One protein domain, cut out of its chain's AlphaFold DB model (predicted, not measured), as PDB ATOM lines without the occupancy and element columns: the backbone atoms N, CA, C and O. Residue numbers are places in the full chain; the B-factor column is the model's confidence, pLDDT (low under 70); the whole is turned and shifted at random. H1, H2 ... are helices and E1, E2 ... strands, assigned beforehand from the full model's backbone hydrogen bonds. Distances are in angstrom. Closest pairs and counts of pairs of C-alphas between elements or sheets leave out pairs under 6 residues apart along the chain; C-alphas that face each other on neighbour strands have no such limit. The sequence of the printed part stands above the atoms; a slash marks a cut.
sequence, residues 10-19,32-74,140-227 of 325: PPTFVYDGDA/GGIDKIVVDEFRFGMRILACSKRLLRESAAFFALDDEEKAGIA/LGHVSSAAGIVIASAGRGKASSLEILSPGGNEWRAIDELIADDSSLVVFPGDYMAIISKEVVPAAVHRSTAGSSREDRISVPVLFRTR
ATOM      1  N   PRO A  10     155.850 213.911 183.111       38.19
ATOM      2  CA  PRO A  10     155.726 212.559 183.625       38.19
ATOM      3  C   PRO A  10     155.669 212.560 185.155       38.19
ATOM      4  O   PRO A  10     156.264 213.413 185.825       38.19
ATOM      5  N   PRO A  11     154.997 211.553 185.726       40.53
ATOM      6  CA  PRO A  11     154.720 211.528 187.144       40.53
ATOM      7  C   PRO A  11     156.008 211.296 187.940       40.53
ATOM      8  O   PRO A  11     156.532 210.184 188.020       40.53
ATOM      9  N   THR A  12     156.501 212.353 188.581       40.22
ATOM     10  CA  THR A  12     157.364 212.211 189.755       40.22
ATOM     11  C   THR A  12     156.448 211.952 190.942       40.22
ATOM     12  O   THR A  12     155.694 212.829 191.356       40.22
ATOM     13  N   PHE A  13     156.465 210.729 191.470       44.03
ATOM     14  CA  PHE A  13     155.639 210.378 192.621       44.03
ATOM     15  C   PHE A  13     156.341 210.817 193.908       44.03
ATOM     16  O   PHE A  13     157.155 210.084 194.467       44.03
ATOM     17  N   VAL A  14     156.018 212.020 194.378       45.19
ATOM     18  CA  VAL A  14     156.342 212.456 195.742       45.19
ATOM     19  C   VAL A  14     155.228 211.946 196.654       45.19
ATOM     20  O   VAL A  14     154.061 212.291 196.473       45.19
ATOM     21  N   TYR A  15     155.562 211.047 197.582       43.72
ATOM     22  CA  TYR A  15     154.587 210.487 198.517       43.72
ATOM     23  C   TYR A  15     154.670 211.197 199.874       43.72
ATOM     24  O   TYR A  15     155.492 210.844 200.725       43.72
ATOM     25  N   ASP A  16     153.759 212.149 200.079       42.22
ATOM     26  CA  ASP A  16     153.631 212.924 201.324       42.22
ATOM     27  C   ASP A  16     152.566 212.373 202.296       42.22
ATOM     28  O   ASP A  16     152.442 212.857 203.419       42.22
ATOM     29  N   GLY A  17     151.814 211.334 201.907       38.97
ATOM     30  CA  GLY A  17     150.641 210.855 202.650       38.97
ATOM     31  C   GLY A  17     150.935 210.013 203.903       38.97
ATOM     32  O   GLY A  17     151.932 209.288 203.995       38.97
ATOM     33  N   ASP A  18     150.006 210.036 204.860       42.00
ATOM     34  CA  ASP A  18     149.987 209.124 206.009       42.00
ATOM     35  C   ASP A  18     149.409 207.748 205.614       42.00
ATOM     36  O   ASP A  18     148.668 207.607 204.643       42.00
ATOM     37  N   ALA A  19     149.744 206.689 206.363       42.22
ATOM     38  CA  ALA A  19     149.403 205.299 206.014       42.22
ATOM     39  C   ALA A  19     147.889 205.014 205.839       42.22
ATOM     40  O   ALA A  19     147.533 203.986 205.259       42.22
ATOM     41  N   GLY A  32     142.856 194.177 182.605       46.44
ATOM     42  CA  GLY A  32     143.316 192.801 182.392       46.44
ATOM     43  C   GLY A  32     144.480 192.406 183.315       46.44
ATOM     44  O   GLY A  32     145.308 193.230 183.687       46.44
ATOM     45  N   GLY A  33     144.542 191.126 183.696       45.19
ATOM     46  CA  GLY A  33     145.255 190.636 184.888       45.19
ATOM     47  C   GLY A  33     146.748 190.968 185.069       45.19
ATOM     48  O   GLY A  33     147.262 190.728 186.155       45.19
ATOM     49  N   ILE A  34     147.443 191.527 184.073       47.44
ATOM     50  CA  ILE A  34     148.835 191.996 184.212       47.44
ATOM     51  C   ILE A  34     148.889 193.331 184.966       47.44
ATOM     52  O   ILE A  34     149.710 193.478 185.871       47.44
ATOM     53  N   ASP A  35     147.971 194.257 184.677       54.81
ATOM     54  CA  ASP A  35     147.932 195.576 185.326       54.81
ATOM     55  C   ASP A  35     147.644 195.430 186.825       54.81
ATOM     56  O   ASP A  35     148.242 196.104 187.659       54.81
ATOM     57  N   LYS A  36     146.804 194.454 187.186       59.44
ATOM     58  CA  LYS A  36     146.478 194.155 188.581       59.44
ATOM     59  C   LYS A  36     147.683 193.655 189.383       59.44
ATOM     60  O   LYS A  36     147.866 194.090 190.512       59.44
ATOM     61  N   ILE A  37     148.520 192.783 188.811       53.66
ATOM     62  CA  ILE A  37     149.698 192.237 189.512       53.66
ATOM     63  C   ILE A  37     150.725 193.340 189.784       53.66
ATOM     64  O   ILE A  37     151.223 193.441 190.902       53.66
ATOM     65  N   VAL A  38     151.007 194.192 188.793       54.16
ATOM     66  CA  VAL A  38     151.956 195.307 188.948       54.16
ATOM     67  C   VAL A  38     151.444 196.316 189.976       54.16
ATOM     68  O   VAL A  38     152.192 196.737 190.857       54.16
ATOM     69  N   VAL A  39     150.154 196.653 189.916       60.25
ATOM     70  CA  VAL A  39     149.513 197.555 190.881       60.25
ATOM     71  C   VAL A  39     149.525 196.962 192.294       60.25
ATOM     72  O   VAL A  39     149.791 197.688 193.252       60.25
ATOM     73  N   ASP A  40     149.285 195.661 192.453       60.19
ATOM     74  CA  ASP A  40     149.276 195.006 193.763       60.19
ATOM     75  C   ASP A  40     150.688 194.861 194.361       60.19
ATOM     76  O   ASP A  40     150.862 195.105 195.559       60.19
ATOM     77  N   GLU A  41     151.715 194.551 193.558       56.56
ATOM     78  CA  GLU A  41     153.115 194.547 194.014       56.56
ATOM     79  C   GLU A  41     153.596 195.956 194.390       56.56
ATOM     80  O   GLU A  41     154.226 196.134 195.436       56.56
ATOM     81  N   PHE A  42     153.239 196.972 193.600       57.19
ATOM     82  CA  PHE A  42     153.540 198.369 193.915       57.19
ATOM     83  C   PHE A  42     152.856 198.811 195.218       57.19
ATOM     84  O   PHE A  42     153.513 199.325 196.125       57.19
ATOM     85  N   ARG A  43     151.555 198.526 195.380       61.50
ATOM     86  CA  ARG A  43     150.809 198.782 196.628       61.50
ATOM     87  C   ARG A  43     151.433 198.066 197.823       61.50
ATOM     88  O   ARG A  43     151.487 198.630 198.917       61.50
ATOM     89  N   PHE A  44     151.901 196.834 197.641       58.94
ATOM     90  CA  PHE A  44     152.586 196.080 198.686       58.94
ATOM     91  C   PHE A  44     153.908 196.742 199.095       58.94
ATOM     92  O   PHE A  44     154.144 196.933 200.290       58.94
ATOM     93  N   GLY A  45     154.721 197.169 198.123       56.50
ATOM     94  CA  GLY A  45     155.937 197.951 198.365       56.50
ATOM     95  C   GLY A  45     155.652 199.238 199.144       56.50
ATOM     96  O   GLY A  45     156.284 199.485 200.172       56.50
ATOM     97  N   MET A  46     154.628 199.995 198.740       62.34
ATOM     98  CA  MET A  46     154.209 201.230 199.419       62.34
ATOM     99  C   MET A  46     153.729 200.993 200.858       62.34
ATOM    100  O   MET A  46     153.987 201.811 201.740       62.34
ATOM    101  N   ARG A  47     153.089 199.854 201.149       60.28
ATOM    102  CA  ARG A  47     152.697 199.487 202.523       60.28
ATOM    103  C   ARG A  47     153.895 199.155 203.409       60.28
ATOM    104  O   ARG A  47     153.929 199.599 204.554       60.28
ATOM    105  N   ILE A  48     154.868 198.395 202.898       54.56
ATOM    106  CA  ILE A  48     156.123 198.132 203.625       54.56
ATOM    107  C   ILE A  48     156.800 199.458 203.959       54.56
ATOM    108  O   ILE A  48     157.213 199.683 205.092       54.56
ATOM    109  N   LEU A  49     156.854 200.350 202.978       52.06
ATOM    110  CA  LEU A  49     157.489 201.647 203.091       52.06
ATOM    111  C   LEU A  49     156.809 202.557 204.123       52.06
ATOM    112  O   LEU A  49     157.491 203.155 204.954       52.06
ATOM    113  N   ALA A  50     155.475 202.599 204.138       58.75
ATOM    114  CA  ALA A  50     154.701 203.318 205.147       58.75
ATOM    115  C   ALA A  50     154.926 202.754 206.564       58.75
ATOM    116  O   ALA A  50     155.109 203.518 207.515       58.75
ATOM    117  N   CYS A  51     154.984 201.425 206.710       51.97
ATOM    118  CA  CYS A  51     155.336 200.778 207.977       51.97
ATOM    119  C   CYS A  51     156.758 201.134 208.432       51.97
ATOM    120  O   CYS A  51     156.956 201.466 209.599       51.97
ATOM    121  N   SER A  52     157.735 201.124 207.523       51.84
ATOM    122  CA  SER A  52     159.115 201.523 207.820       51.84
ATOM    123  C   SER A  52     159.211 202.997 208.221       51.84
ATOM    124  O   SER A  52     159.854 203.306 209.220       51.84
ATOM    125  N   LYS A  53     158.513 203.906 207.518       54.09
ATOM    126  CA  LYS A  53     158.441 205.340 207.862       54.09
ATOM    127  C   LYS A  53     157.878 205.539 209.270       54.09
ATOM    128  O   LYS A  53     158.420 206.318 210.050       54.09
ATOM    129  N   ARG A  54     156.823 204.797 209.622       60.34
ATOM    130  CA  ARG A  54     156.227 204.826 210.962       60.34
ATOM    131  C   ARG A  54     157.180 204.300 212.036       60.34
ATOM    132  O   ARG A  54     157.354 204.978 213.040       60.34
ATOM    133  N   LEU A  55     157.824 203.153 211.816       47.53
ATOM    134  CA  LEU A  55     158.799 202.587 212.757       47.53
ATOM    135  C   LEU A  55     159.992 203.521 212.980       47.53
ATOM    136  O   LEU A  55     160.432 203.684 214.116       47.53
ATOM    137  N   LEU A  56     160.485 204.173 211.924       49.38
ATOM    138  CA  LEU A  56     161.564 205.155 212.022       49.38
ATOM    139  C   LEU A  56     161.122 206.402 212.801       49.38
ATOM    140  O   LEU A  56     161.858 206.849 213.675       49.38
ATOM    141  N   ARG A  57     159.907 206.920 212.552       57.91
ATOM    142  CA  ARG A  57     159.327 208.041 213.320       57.91
ATOM    143  C   ARG A  57     159.138 207.685 214.799       57.91
ATOM    144  O   ARG A  57     159.516 208.471 215.661       57.91
ATOM    145  N   GLU A  58     158.584 206.510 215.098       57.25
ATOM    146  CA  GLU A  58     158.373 206.034 216.474       57.25
ATOM    147  C   GLU A  58     159.709 205.784 217.199       57.25
ATOM    148  O   GLU A  58     159.848 206.150 218.363       57.25
ATOM    149  N   SER A  59     160.721 205.258 216.501       46.09
ATOM    150  CA  SER A  59     162.073 205.091 217.053       46.09
ATOM    151  C   SER A  59     162.734 206.442 217.331       46.09
ATOM    152  O   SER A  59     163.239 206.658 218.427       46.09
ATOM    153  N   ALA A  60     162.685 207.384 216.382       47.91
ATOM    154  CA  ALA A  60     163.227 208.729 216.569       47.91
ATOM    155  C   ALA A  60     162.549 209.466 217.737       47.91
ATOM    156  O   ALA A  60     163.232 210.101 218.537       47.91
ATOM    157  N   ALA A  61     161.227 209.325 217.881       54.81
ATOM    158  CA  ALA A  61     160.482 209.880 219.009       54.81
ATOM    159  C   ALA A  61     160.900 209.253 220.348       54.81
ATOM    160  O   ALA A  61     161.054 209.975 221.326       54.81
ATOM    161  N   PHE A  62     161.133 207.937 220.395       54.50
ATOM    162  CA  PHE A  62     161.638 207.259 221.592       54.50
ATOM    163  C   PHE A  62     163.056 207.716 221.968       54.50
ATOM    164  O   PHE A  62     163.344 207.938 223.142       54.50
ATOM    165  N   PHE A  63     163.944 207.906 220.987       53.25
ATOM    166  CA  PHE A  63     165.302 208.392 221.247       53.25
ATOM    167  C   PHE A  63     165.345 209.857 221.698       53.25
ATOM    168  O   PHE A  63     166.260 210.211 222.441       53.25
ATOM    169  N   ALA A  64     164.348 210.660 221.315       51.47
ATOM    170  CA  ALA A  64     164.193 212.053 221.729       51.47
ATOM    171  C   ALA A  64     163.654 212.241 223.162       51.47
ATOM    172  O   ALA A  64     163.690 213.367 223.657       51.47
ATOM    173  N   LEU A  65     163.168 211.180 223.822       65.81
ATOM    174  CA  LEU A  65     162.784 211.225 225.239       65.81
ATOM    175  C   LEU A  65     164.019 211.405 226.127       65.81
ATOM    176  O   LEU A  65     165.100 210.897 225.804       65.81
ATOM    177  N   ASP A  66     163.861 212.077 227.263       80.88
ATOM    178  CA  ASP A  66     164.923 212.133 228.267       80.88
ATOM    179  C   ASP A  66     165.065 210.796 229.026       80.88
ATOM    180  O   ASP A  66     164.262 209.864 228.886       80.88
ATOM    181  N   ASP A  67     166.150 210.660 229.788       69.12
ATOM    182  CA  ASP A  67     166.471 209.409 230.477       69.12
ATOM    183  C   ASP A  67     165.474 209.077 231.606       69.12
ATOM    184  O   ASP A  67     165.248 207.897 231.890       69.12
ATOM    185  N   GLU A  68     164.818 210.079 232.209       72.06
ATOM    186  CA  GLU A  68     163.778 209.872 233.227       72.06
ATOM    187  C   GLU A  68     162.487 209.324 232.602       72.06
ATOM    188  O   GLU A  68     161.884 208.381 233.127       72.06
ATOM    189  N   GLU A  69     162.085 209.850 231.445       71.12
ATOM    190  CA  GLU A  69     160.941 209.369 230.672       71.12
ATOM    191  C   GLU A  69     161.167 207.940 230.163       71.12
ATOM    192  O   GLU A  69     160.281 207.083 230.288       71.12
ATOM    193  N   LYS A  70     162.370 207.644 229.653       65.06
ATOM    194  CA  LYS A  70     162.765 206.289 229.233       65.06
ATOM    195  C   LYS A  70     162.725 205.305 230.407       65.06
ATOM    196  O   LYS A  70     162.154 204.216 230.274       65.06
ATOM    197  N   ALA A  71     163.253 205.693 231.569       64.44
ATOM    198  CA  ALA A  71     163.223 204.878 232.784       64.44
ATOM    199  C   ALA A  71     161.791 204.644 233.301       64.44
ATOM    200  O   ALA A  71     161.450 203.532 233.719       64.44
ATOM    201  N   GLY A  72     160.918 205.652 233.211       70.88
ATOM    202  CA  GLY A  72     159.507 205.548 233.589       70.88
ATOM    203  C   GLY A  72     158.707 204.565 232.724       70.88
ATOM    204  O   GLY A  72     157.807 203.891 233.232       70.88
ATOM    205  N   ILE A  73     159.049 204.440 231.438       65.62
ATOM    206  CA  ILE A  73     158.447 203.463 230.514       65.62
ATOM    207  C   ILE A  73     158.957 202.043 230.807       65.62
ATOM    208  O   ILE A  73     158.170 201.096 230.793       65.62
ATOM    209  N   ALA A  74     160.247 201.886 231.120       51.41
ATOM    210  CA  ALA A  74     160.848 200.588 231.439       51.41
ATOM    211  C   ALA A  74     160.370 200.006 232.788       51.41
ATOM    212  O   ALA A  74     160.300 198.787 232.945       51.41
ATOM    213  N   LEU A 140     178.613 209.477 187.486       70.44
ATOM    214  CA  LEU A 140     178.000 209.812 186.200       70.44
ATOM    215  C   LEU A 140     176.519 209.396 186.206       70.44
ATOM    216  O   LEU A 140     176.135 208.454 186.899       70.44
ATOM    217  N   GLY A 141     175.691 210.110 185.437       75.50
ATOM    218  CA  GLY A 141     174.268 209.788 185.294       75.50
ATOM    219  C   GLY A 141     174.056 208.319 184.958       75.50
ATOM    220  O   GLY A 141     174.662 207.809 184.016       75.50
ATOM    221  N   HIS A 142     173.223 207.641 185.745       85.00
ATOM    222  CA  HIS A 142     172.921 206.230 185.559       85.00
ATOM    223  C   HIS A 142     171.429 205.959 185.749       85.00
ATOM    224  O   HIS A 142     170.685 206.777 186.295       85.00
ATOM    225  N   VAL A 143     171.009 204.792 185.266       79.31
ATOM    226  CA  VAL A 143     169.657 204.262 185.437       79.31
ATOM    227  C   VAL A 143     169.745 202.992 186.268       79.31
ATOM    228  O   VAL A 143     170.736 202.258 186.208       79.31
ATOM    229  N   SER A 144     168.732 202.757 187.092       82.81
ATOM    230  CA  SER A 144     168.661 201.558 187.916       82.81
ATOM    231  C   SER A 144     168.047 200.397 187.159       82.81
ATOM    232  O   SER A 144     166.929 200.515 186.673       82.81
ATOM    233  N   SER A 145     168.690 199.232 187.208       79.62
ATOM    234  CA  SER A 145     168.111 197.979 186.712       79.62
ATOM    235  C   SER A 145     167.069 197.351 187.655       79.62
ATOM    236  O   SER A 145     166.503 196.302 187.344       79.62
ATOM    237  N   ALA A 146     166.825 197.944 188.831       78.19
ATOM    238  CA  ALA A 146     165.803 197.485 189.773       78.19
ATOM    239  C   ALA A 146     164.378 197.814 189.272       78.19
ATOM    240  O   ALA A 146     164.200 198.607 188.355       78.19
ATOM    241  N   ALA A 147     163.343 197.229 189.885       69.44
ATOM    242  CA  ALA A 147     161.955 197.645 189.639       69.44
ATOM    243  C   ALA A 147     161.718 199.058 190.173       69.44
ATOM    244  O   ALA A 147     161.220 199.927 189.468       69.44
ATOM    245  N   GLY A 148     162.185 199.323 191.385       73.38
ATOM    246  CA  GLY A 148     162.221 200.668 191.927       73.38
ATOM    247  C   GLY A 148     163.446 200.853 192.800       73.38
ATOM    248  O   GLY A 148     163.929 199.902 193.425       73.38
ATOM    249  N   ILE A 149     163.938 202.083 192.844       81.69
ATOM    250  CA  ILE A 149     164.829 202.526 193.908       81.69
ATOM    251  C   ILE A 149     164.020 203.411 194.834       81.69
ATOM    252  O   ILE A 149     163.409 204.380 194.400       81.69
ATOM    253  N   VAL A 150     164.074 203.103 196.118       76.19
ATOM    254  CA  VAL A 150     163.685 204.032 197.165       76.19
ATOM    255  C   VAL A 150     164.946 204.600 197.792       76.19
ATOM    256  O   VAL A 150     165.803 203.850 198.251       76.19
ATOM    257  N   ILE A 151     165.049 205.920 197.843       75.31
ATOM    258  CA  ILE A 151     166.092 206.621 198.582       75.31
ATOM    259  C   ILE A 151     165.403 207.406 199.693       75.31
ATOM    260  O   ILE A 151     164.644 208.340 199.437       75.31
ATOM    261  N   ALA A 152     165.658 207.019 200.941       64.69
ATOM    262  CA  ALA A 152     165.326 207.869 202.074       64.69
ATOM    263  C   ALA A 152     166.312 209.047 202.064       64.69
ATOM    264  O   ALA A 152     167.511 208.840 202.267       64.69
ATOM    265  N   SER A 153     165.828 210.252 201.758       64.19
ATOM    266  CA  SER A 153     166.632 211.469 201.885       64.19
ATOM    267  C   SER A 153     166.476 211.994 203.306       64.19
ATOM    268  O   SER A 153     165.360 212.052 203.814       64.19
ATOM    269  N   ALA A 154     167.585 212.335 203.959       48.97
ATOM    270  CA  ALA A 154     167.580 212.914 205.295       48.97
ATOM    271  C   ALA A 154     168.102 214.355 205.225       48.97
ATOM    272  O   ALA A 154     169.300 214.572 205.045       48.97
ATOM    273  N   GLY A 155     167.190 215.316 205.407       55.38
ATOM    274  CA  GLY A 155     167.497 216.691 205.819       55.38
ATOM    275  C   GLY A 155     167.380 217.770 204.736       55.38
ATOM    276  O   GLY A 155     168.141 217.781 203.772       55.38
ATOM    277  N   ARG A 156     166.506 218.761 204.962       52.12
ATOM    278  CA  ARG A 156     166.587 220.080 204.328       52.12
ATOM    279  C   ARG A 156     167.768 220.821 204.924       52.12
ATOM    280  O   ARG A 156     168.058 220.762 206.117       52.12
ATOM    281  N   GLY A 157     168.386 221.629 204.077       56.69
ATOM    282  CA  GLY A 157     169.293 222.689 204.509       56.69
ATOM    283  C   GLY A 157     170.653 222.654 203.835       56.69
ATOM    284  O   GLY A 157     171.425 223.595 204.010       56.69
ATOM    285  N   LYS A 158     170.966 221.621 203.046       61.75
ATOM    286  CA  LYS A 158     172.226 221.534 202.298       61.75
ATOM    287  C   LYS A 158     171.959 220.918 200.940       61.75
ATOM    288  O   LYS A 158     171.674 219.734 200.880       61.75
ATOM    289  N   ALA A 159     172.117 221.730 199.889       65.62
ATOM    290  CA  ALA A 159     171.918 221.372 198.485       65.62
ATOM    291  C   ALA A 159     172.164 219.878 198.212       65.62
ATOM    292  O   ALA A 159     173.315 219.409 198.281       65.62
ATOM    293  N   SER A 160     171.087 219.136 197.955       71.06
ATOM    294  CA  SER A 160     171.119 217.719 197.634       71.06
ATOM    295  C   SER A 160     172.067 217.519 196.480       71.06
ATOM    296  O   SER A 160     171.990 218.191 195.458       71.06
ATOM    297  N   SER A 161     172.957 216.554 196.646       87.38
ATOM    298  CA  SER A 161     173.803 216.073 195.561       87.38
ATOM    299  C   SER A 161     173.008 215.219 194.588       87.38
ATOM    300  O   SER A 161     173.489 214.913 193.506       87.38
ATOM    301  N   LEU A 162     171.820 214.772 194.991       92.44
ATOM    302  CA  LEU A 162     170.990 213.929 194.167       92.44
ATOM    303  C   LEU A 162     170.248 214.798 193.155       92.44
ATOM    304  O   LEU A 162     169.442 215.654 193.517       92.44
ATOM    305  N   GLU A 163     170.541 214.554 191.888       94.38
ATOM    306  CA  GLU A 163     169.904 215.210 190.758       94.38
ATOM    307  C   GLU A 163     169.198 214.163 189.900       94.38
ATOM    308  O   GLU A 163     169.717 213.059 189.695       94.38
ATOM    309  N   ILE A 164     168.035 214.523 189.372       95.38
ATOM    310  CA  ILE A 164     167.282 213.735 188.395       95.38
ATOM    311  C   ILE A 164     167.330 214.436 187.038       95.38
ATOM    312  O   ILE A 164     167.236 215.662 186.952       95.38
ATOM    313  N   LEU A 165     167.510 213.668 185.966       95.62
ATOM    314  CA  LEU A 165     167.416 214.200 184.616       95.62
ATOM    315  C   LEU A 165     165.947 214.477 184.307       95.62
ATOM    316  O   LEU A 165     165.100 213.589 184.417       95.62
ATOM    317  N   SER A 166     165.658 215.708 183.909       93.81
ATOM    318  CA  SER A 166     164.328 216.093 183.465       93.81
ATOM    319  C   SER A 166     163.859 215.207 182.297       93.81
ATOM    320  O   SER A 166     164.671 214.745 181.491       93.81
ATOM    321  N   PRO A 167     162.546 215.011 182.153       86.12
ATOM    322  CA  PRO A 167     161.928 214.179 181.113       86.12
ATOM    323  C   PRO A 167     162.337 214.513 179.674       86.12
ATOM    324  O   PRO A 167     162.393 213.631 178.824       86.12
ATOM    325  N   GLY A 168     162.666 215.779 179.406       89.88
ATOM    326  CA  GLY A 168     163.169 216.234 178.108       89.88
ATOM    327  C   GLY A 168     164.657 215.958 177.868       89.88
ATOM    328  O   GLY A 168     165.172 216.323 176.816       89.88
ATOM    329  N   GLY A 169     165.368 215.375 178.837       89.44
ATOM    330  CA  GLY A 169     166.779 214.998 178.730       89.44
ATOM    331  C   GLY A 169     167.778 216.160 178.747       89.44
ATOM    332  O   GLY A 169     168.976 215.924 178.606       89.44
ATOM    333  N   ASN A 170     167.315 217.400 178.920       93.00
ATOM    334  CA  ASN A 170     168.141 218.592 178.694       93.00
ATOM    335  C   ASN A 170     168.629 219.270 179.977       93.00
ATOM    336  O   ASN A 170     169.558 220.073 179.935       93.00
ATOM    337  N   GLU A 171     168.022 218.957 181.118       95.94
ATOM    338  CA  GLU A 171     168.284 219.655 182.376       95.94
ATOM    339  C   GLU A 171     168.343 218.662 183.538       95.94
ATOM    340  O   GLU A 171     167.470 217.803 183.657       95.94
ATOM    341  N   TRP A 172     169.358 218.787 184.391       95.56
ATOM    342  CA  TRP A 172     169.430 218.085 185.672       95.56
ATOM    343  C   TRP A 172     168.787 218.955 186.745       95.56
ATOM    344  O   TRP A 172     169.171 220.114 186.886       95.56
ATOM    345  N   ARG A 173     167.838 218.403 187.501       94.00
ATOM    346  CA  ARG A 173     167.154 219.106 188.591       94.00
ATOM    347  C   ARG A 173     167.549 218.519 189.931       94.00
ATOM    348  O   ARG A 173     167.557 217.296 190.090       94.00
ATOM    349  N   ALA A 174     167.880 219.388 190.880       93.00
ATOM    350  CA  ALA A 174     168.162 218.975 192.244       93.00
ATOM    351  C   ALA A 174     166.873 218.462 192.894       93.00
ATOM    352  O   ALA A 174     165.816 219.078 192.788       93.00
ATOM    353  N   ILE A 175     166.951 217.321 193.569       91.69
ATOM    354  CA  ILE A 175     165.756 216.688 194.129       91.69
ATOM    355  C   ILE A 175     165.209 217.444 195.339       91.69
ATOM    356  O   ILE A 175     164.005 217.412 195.570       91.69
ATOM    357  N   ASP A 176     166.048 218.198 196.047       87.12
ATOM    358  CA  ASP A 176     165.595 219.111 197.102       87.12
ATOM    359  C   ASP A 176     164.577 220.151 196.619       87.12
ATOM    360  O   ASP A 176     163.781 220.637 197.417       87.12
ATOM    361  N   GLU A 177     164.579 220.492 195.328       86.19
ATOM    362  CA  GLU A 177     163.590 221.408 194.744       86.19
ATOM    363  C   GLU A 177     162.215 220.746 194.588       86.19
ATOM    364  O   GLU A 177     161.198 221.433 194.510       86.19
ATOM    365  N   LEU A 178     162.183 219.412 194.544       83.25
ATOM    366  CA  LEU A 178     160.986 218.597 194.328       83.25
ATOM    367  C   LEU A 178     160.397 218.062 195.640       83.25
ATOM    368  O   LEU A 178     159.267 217.578 195.654       83.25
ATOM    369  N   ILE A 179     161.160 218.119 196.731       86.38
ATOM    370  CA  ILE A 179     160.786 217.575 198.032       86.38
ATOM    371  C   ILE A 179     160.166 218.665 198.920       86.38
ATOM    372  O   ILE A 179     160.747 219.731 199.140       86.38
ATOM    373  N   ALA A 180     159.004 218.368 199.507       78.94
ATOM    374  CA  ALA A 180     158.320 219.282 200.416       78.94
ATOM    375  C   ALA A 180     158.962 219.333 201.816       78.94
ATOM    376  O   ALA A 180     158.988 220.403 202.434       78.94
ATOM    377  N   ASP A 181     159.486 218.209 202.321       83.44
ATOM    378  CA  ASP A 181     159.983 218.083 203.693       83.44
ATOM    379  C   ASP A 181     161.165 217.103 203.864       83.44
ATOM    380  O   ASP A 181     161.423 216.214 203.061       83.44
ATOM    381  N   ASP A 182     161.877 217.223 204.982       80.69
ATOM    382  CA  ASP A 182     163.042 216.398 205.349       80.69
ATOM    383  C   ASP A 182     162.690 214.930 205.610       80.69
ATOM    384  O   ASP A 182     163.580 214.098 205.783       80.69
ATOM    385  N   SER A 183     161.392 214.634 205.729       82.69
ATOM    386  CA  SER A 183     160.856 213.298 205.987       82.69
ATOM    387  C   SER A 183     160.327 212.617 204.723       82.69
ATOM    388  O   SER A 183     159.747 211.522 204.794       82.69
ATOM    389  N   SER A 184     160.533 213.259 203.574       85.94
ATOM    390  CA  SER A 184     160.163 212.742 202.273       85.94
ATOM    391  C   SER A 184     161.042 211.579 201.868       85.94
ATOM    392  O   SER A 184     162.232 211.470 202.176       85.94
ATOM    393  N   LEU A 185     160.417 210.695 201.115       87.94
ATOM    394  CA  LEU A 185     161.066 209.535 200.570       87.94
ATOM    395  C   LEU A 185     160.990 209.608 199.054       87.94
ATOM    396  O   LEU A 185     159.913 209.762 198.480       87.94
ATOM    397  N   VAL A 186     162.150 209.497 198.421       89.88
ATOM    398  CA  VAL A 186     162.284 209.635 196.977       89.88
ATOM    399  C   VAL A 186     162.172 208.259 196.353       89.88
ATOM    400  O   VAL A 186     162.921 207.349 196.715       89.88
ATOM    401  N   VAL A 187     161.240 208.092 195.418       93.12
ATOM    402  CA  VAL A 187     161.028 206.824 194.717       93.12
ATOM    403  C   VAL A 187     161.271 207.020 193.232       93.12
ATOM    404  O   VAL A 187     160.612 207.831 192.589       93.12
ATOM    405  N   PHE A 188     162.198 206.242 192.680       93.19
ATOM    406  CA  PHE A 188     162.483 206.213 191.254       93.19
ATOM    407  C   PHE A 188     161.985 204.912 190.630       93.19
ATOM    408  O   PHE A 188     162.363 203.834 191.111       93.19
ATOM    409  N   PRO A 189     161.213 204.972 189.533       93.00
ATOM    410  CA  PRO A 189     161.026 203.811 188.678       93.00
ATOM    411  C   PRO A 189     162.372 203.432 188.045       93.00
ATOM    412  O   PRO A 189     163.079 204.288 187.507       93.00
ATOM    413  N   GLY A 190     162.749 202.157 188.135       93.00
ATOM    414  CA  GLY A 190     163.905 201.637 187.405       93.00
ATOM    415  C   GLY A 190     163.514 201.031 186.055       93.00
ATOM    416  O   GLY A 190     162.334 200.964 185.706       93.00
ATOM    417  N   ASP A 191     164.508 200.554 185.306       92.19
ATOM    418  CA  ASP A 191     164.365 200.000 183.950       92.19
ATOM    419  C   ASP A 191     163.301 198.909 183.879       92.19
ATOM    420  O   ASP A 191     162.544 198.800 182.919       92.19
ATOM    421  N   TYR A 192     163.205 198.097 184.926       90.12
ATOM    422  CA  TYR A 192     162.240 197.015 184.958       90.12
ATOM    423  C   TYR A 192     160.798 197.540 184.982       90.12
ATOM    424  O   TYR A 192     159.937 196.968 184.318       90.12
ATOM    425  N   MET A 193     160.527 198.642 185.692       89.31
ATOM    426  CA  MET A 193     159.210 199.285 185.660       89.31
ATOM    427  C   MET A 193     158.897 199.872 184.282       89.31
ATOM    428  O   MET A 193     157.769 199.724 183.803       89.31
ATOM    429  N   ALA A 194     159.887 200.463 183.613       91.88
ATOM    430  CA  ALA A 194     159.734 200.940 182.240       91.88
ATOM    431  C   ALA A 194     159.383 199.799 181.278       91.88
ATOM    432  O   ALA A 194     158.386 199.872 180.559       91.88
ATOM    433  N   ILE A 195     160.099 198.675 181.368       90.56
ATOM    434  CA  ILE A 195     159.857 197.495 180.530       90.56
ATOM    435  C   ILE A 195     158.451 196.925 180.754       90.56
ATOM    436  O   ILE A 195     157.715 196.706 179.789       90.56
ATOM    437  N   ILE A 196     158.045 196.682 182.007       90.00
ATOM    438  CA  ILE A 196     156.738 196.055 182.272       90.00
ATOM    439  C   ILE A 196     155.566 196.987 181.958       90.00
ATOM    440  O   ILE A 196     154.501 196.509 181.572       90.00
ATOM    441  N   SER A 197     155.769 198.301 182.082       91.31
ATOM    442  CA  SER A 197     154.769 199.311 181.734       91.31
ATOM    443  C   SER A 197     154.748 199.652 180.242       91.31
ATOM    444  O   SER A 197     153.912 200.449 179.828       91.31
ATOM    445  N   LYS A 198     155.619 199.043 179.420       93.25
ATOM    446  CA  LYS A 198     155.798 199.374 177.994       93.25
ATOM    447  C   LYS A 198     156.080 200.865 177.780       93.25
ATOM    448  O   LYS A 198     155.441 201.495 176.941       93.25
ATOM    449  N   GLU A 199     157.013 201.409 178.556       90.88
ATOM    450  CA  GLU A 199     157.442 202.816 178.519       90.88
ATOM    451  C   GLU A 199     156.364 203.835 178.935       90.88
ATOM    452  O   GLU A 199     156.557 205.037 178.776       90.88
ATOM    453  N   VAL A 200     155.237 203.389 179.510       93.06
ATOM    454  CA  VAL A 200     154.247 204.307 180.103       93.06
ATOM    455  C   VAL A 200     154.813 204.973 181.362       93.06
ATOM    456  O   VAL A 200     154.531 206.140 181.620       93.06
ATOM    457  N   VAL A 201     155.627 204.250 182.139       91.56
ATOM    458  CA  VAL A 201     156.361 204.787 183.293       91.56
ATOM    459  C   VAL A 201     157.854 204.787 182.954       91.56
ATOM    460  O   VAL A 201     158.479 203.731 183.050       91.56
ATOM    461  N   PRO A 202     158.447 205.925 182.554       93.19
ATOM    462  CA  PRO A 202     159.847 205.965 182.146       93.19
ATOM    463  C   PRO A 202     160.773 205.705 183.335       93.19
ATOM    464  O   PRO A 202     160.490 206.119 184.459       93.19
ATOM    465  N   ALA A 203     161.904 205.044 183.089       93.62
ATOM    466  CA  ALA A 203     162.931 204.861 184.106       93.62
ATOM    467  C   ALA A 203     163.635 206.194 184.399       93.62
ATOM    468  O   ALA A 203     164.016 206.928 183.485       93.62
ATOM    469  N   ALA A 204     163.830 206.511 185.677       94.25
ATOM    470  CA  ALA A 204     164.442 207.775 186.066       94.25
ATOM    471  C   ALA A 204     165.975 207.704 185.988       94.25
ATOM    472  O   ALA A 204     166.622 206.918 186.693       94.25
ATOM    473  N   VAL A 205     166.568 208.580 185.176       95.19
ATOM    474  CA  VAL A 205     168.020 208.794 185.153       95.19
ATOM    475  C   VAL A 205     168.388 209.739 186.293       95.19
ATOM    476  O   VAL A 205     167.878 210.854 186.365       95.19
ATOM    477  N   HIS A 206     169.283 209.317 187.179       95.00
ATOM    478  CA  HIS A 206     169.694 210.114 188.333       95.00
ATOM    479  C   HIS A 206     171.211 210.061 188.537       95.00
ATOM    480  O   HIS A 206     171.913 209.185 188.016       95.00
ATOM    481  N   ARG A 207     171.747 211.035 189.274       94.38
ATOM    482  CA  ARG A 207     173.169 211.103 189.627       94.38
ATOM    483  C   ARG A 207     173.383 211.724 190.994       94.38
ATOM    484  O   ARG A 207     172.546 212.481 191.468       94.38
ATOM    485  N   SER A 208     174.533 211.422 191.594       92.44
ATOM    486  CA  SER A 208     175.007 212.097 192.801       92.44
ATOM    487  C   SER A 208     176.189 212.997 192.441       92.44
ATOM    488  O   SER A 208     177.228 212.515 191.981       92.44
ATOM    489  N   THR A 209     176.028 214.301 192.621       92.19
ATOM    490  CA  THR A 209     177.066 215.309 192.418       92.19
ATOM    491  C   THR A 209     177.897 215.504 193.685       92.19
ATOM    492  O   THR A 209     177.481 215.199 194.801       92.19
ATOM    493  N   ALA A 210     179.130 215.990 193.550       87.56
ATOM    494  CA  ALA A 210     179.896 216.378 194.727       87.56
ATOM    495  C   ALA A 210     179.267 217.656 195.300       87.56
ATOM    496  O   ALA A 210     179.407 218.728 194.716       87.56
ATOM    497  N   GLY A 211     178.550 217.543 196.421       79.56
ATOM    498  CA  GLY A 211     177.975 218.707 197.093       79.56
ATOM    499  C   GLY A 211     179.046 219.751 197.424       79.56
ATOM    500  O   GLY A 211     180.188 219.407 197.745       79.56
ATOM    501  N   SER A 212     178.674 221.031 197.377       76.69
ATOM    502  CA  SER A 212     179.556 222.153 197.737       76.69
ATOM    503  C   SER A 212     179.932 222.162 199.225       76.69
ATOM    504  O   SER A 212     180.936 222.761 199.612       76.69
ATOM    505  N   SER A 213     179.162 221.467 200.071       77.50
ATOM    506  CA  SER A 213     179.455 221.317 201.494       77.50
ATOM    507  C   SER A 213     180.603 220.329 201.742       77.50
ATOM    508  O   SER A 213     180.706 219.270 201.115       77.50
ATOM    509  N   ARG A 214     181.456 220.645 202.723       76.00
ATOM    510  CA  ARG A 214     182.532 219.752 203.193       76.00
ATOM    511  C   ARG A 214     182.045 218.537 203.982       76.00
ATOM    512  O   ARG A 214     182.853 217.659 204.249       76.00
ATOM    513  N   GLU A 215     180.768 218.483 204.325       82.00
ATOM    514  CA  GLU A 215     180.204 217.418 205.147       82.00
ATOM    515  C   GLU A 215     180.039 216.104 204.391       82.00
ATOM    516  O   GLU A 215     179.695 216.093 203.203       82.00
ATOM    517  N   ASP A 216     180.274 215.014 205.117       81.88
ATOM    518  CA  ASP A 216     180.036 213.660 204.645       81.88
ATOM    519  C   ASP A 216     178.533 213.394 204.579       81.88
ATOM    520  O   ASP A 216     177.752 213.842 205.420       81.88
ATOM    521  N   ARG A 217     178.120 212.687 203.530       77.06
ATOM    522  CA  ARG A 217     176.716 212.386 203.253       77.06
ATOM    523  C   ARG A 217     176.531 210.887 203.263       77.06
ATOM    524  O   ARG A 217     177.281 210.166 202.609       77.06
ATOM    525  N   ILE A 218     175.506 210.442 203.974       83.62
ATOM    526  CA  ILE A 218     175.133 209.037 204.054       83.62
ATOM    527  C   ILE A 218     173.741 208.912 203.448       83.62
ATOM    528  O   ILE A 218     172.798 209.547 203.910       83.62
ATOM    529  N   SER A 219     173.620 208.101 202.402       84.56
ATOM    530  CA  SER A 219     172.339 207.706 201.826       84.56
ATOM    531  C   SER A 219     172.182 206.195 201.939       84.56
ATOM    532  O   SER A 219     173.145 205.441 201.796       84.56
ATOM    533  N   VAL A 220     170.956 205.746 202.217       87.88
ATOM    534  CA  VAL A 220     170.629 204.320 202.338       87.88
ATOM    535  C   VAL A 220     169.612 203.965 201.253       87.88
ATOM    536  O   VAL A 220     168.409 204.154 201.456       87.88
ATOM    537  N   PRO A 221     170.062 203.508 200.071       88.88
ATOM    538  CA  PRO A 221     169.153 203.090 199.015       88.88
ATOM    539  C   PRO A 221     168.526 201.730 199.349       88.88
ATOM    540  O   PRO A 221     169.208 200.785 199.743       88.88
ATOM    541  N   VAL A 222     167.219 201.609 199.124       89.69
ATOM    542  CA  VAL A 222     166.475 200.348 199.171       89.69
ATOM    543  C   VAL A 222     166.073 199.974 197.748       89.69
ATOM    544  O   VAL A 222     165.307 200.678 197.091       89.69
ATOM    545  N   LEU A 223     166.612 198.858 197.257       89.50
ATOM    546  CA  LEU A 223     166.387 198.371 195.896       89.50
ATOM    547  C   LEU A 223     165.293 197.302 195.887       89.50
ATOM    548  O   LEU A 223     165.461 196.230 196.472       89.50
ATOM    549  N   PHE A 224     164.200 197.554 195.166       86.94
ATOM    550  CA  PHE A 224     163.137 196.572 194.964       86.94
ATOM    551  C   PHE A 224     163.428 195.754 193.710       86.94
ATOM    552  O   PHE A 224     163.480 196.283 192.599       86.94
ATOM    553  N   ARG A 225     163.620 194.446 193.881       86.19
ATOM    554  CA  ARG A 225     163.783 193.493 192.778       86.19
ATOM    555  C   ARG A 225     162.635 192.504 192.785       86.19
ATOM    556  O   ARG A 225     162.185 192.077 193.848       86.19
ATOM    557  N   THR A 226     162.203 192.102 191.600       83.00
ATOM    558  CA  THR A 226     161.236 191.019 191.479       83.00
ATOM    559  C   THR A 226     161.878 189.686 191.830       83.00
ATOM    560  O   THR A 226     163.098 189.492 191.769       83.00
ATOM    561  N   ARG A 227     161.042 188.748 192.274       82.38
ATOM    562  CA  ARG A 227     161.508 187.440 192.723       82.38
ATOM    563  C   ARG A 227     162.098 186.667 191.544       82.38
ATOM    564  O   ARG A 227     161.450 186.501 190.511       82.38
TER     565      ARG A 227
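This is residues 10 to 19, 32 to 74 and 140 to 227 of the 325 residues of an uncharacterized protein of Perkinsus olseni (UniProt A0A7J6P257). Two small three-stranded antiparallel sheets, joined by loops, make a body; the long helix H1 runs past it, grazing the sheet E4 E1 E6, and reaches beyond it to short H2. Residues 63 to 69 stick out, and short H3 sits near the beginning of E1. The printed part has 141 residues with three named helices and six named strands, in the order H1 H2 E1 E2 E3 E4 H3 E5 E6; the class is mixed, though under half of the residues are in named elements. It is only just loose, close to compact, with a radius of gyration of the C-alphas of 17.6 A, and spans 57 by 44 by 24 A.

Look first at E1, residues 148 to 152, E4, 185 to 189, 13.2 A long, and E6, 220 to 224, ending at C-alpha 224 (163.137, 196.572, 194.964). The other sheet holds E2, 162 to 165, E3, 172 to 174, and E5, 206 to 208. Find C-alpha 33 at (145.255, 190.636, 184.888); from there H1 runs 45.2 A to residue 63. H2 is residues 67 to 74, H3 191 to 196.

E1 is the inner strand between E4 (N 151 to O 186, 2.8 A) and E6 (N 222 to O 150, 2.8 A). H1 only grazes this sheet, with residues 42 to 53. The closest C-alphas of E1 and H3 are Gly 148 and Met 193, 7.1 A. In the other sheet E2 forms a hairpin with E3 (N 173 to O 164, 2.9 A) and is also the antiparallel neighbour of E5 (N 207 to O 163, 2.9 A). E1 and E5 are apart. H1 and H2 are close but not clearly touching, Phe 62 to Lys 70 at 7.8 A between C-alphas, at a steep tilt of 59 degrees, opposite ways. In H2 and H3 every O i to N i+4 pair is within hydrogen-bond range, in H1 26 of 27.

The C-alphas of Gly 32 and Glu 68, the two farthest apart, are 57.4 A apart. Two cuts interrupt the printed part: C-alphas 19 and 32 are 27.4 A apart, and 74 and 140 are 49.3 A apart. The link from E5 to E6 is long. The mean pLDDT of the printed part is 73.1; among the residues under 70 are 10 to 19 and 32 to 65.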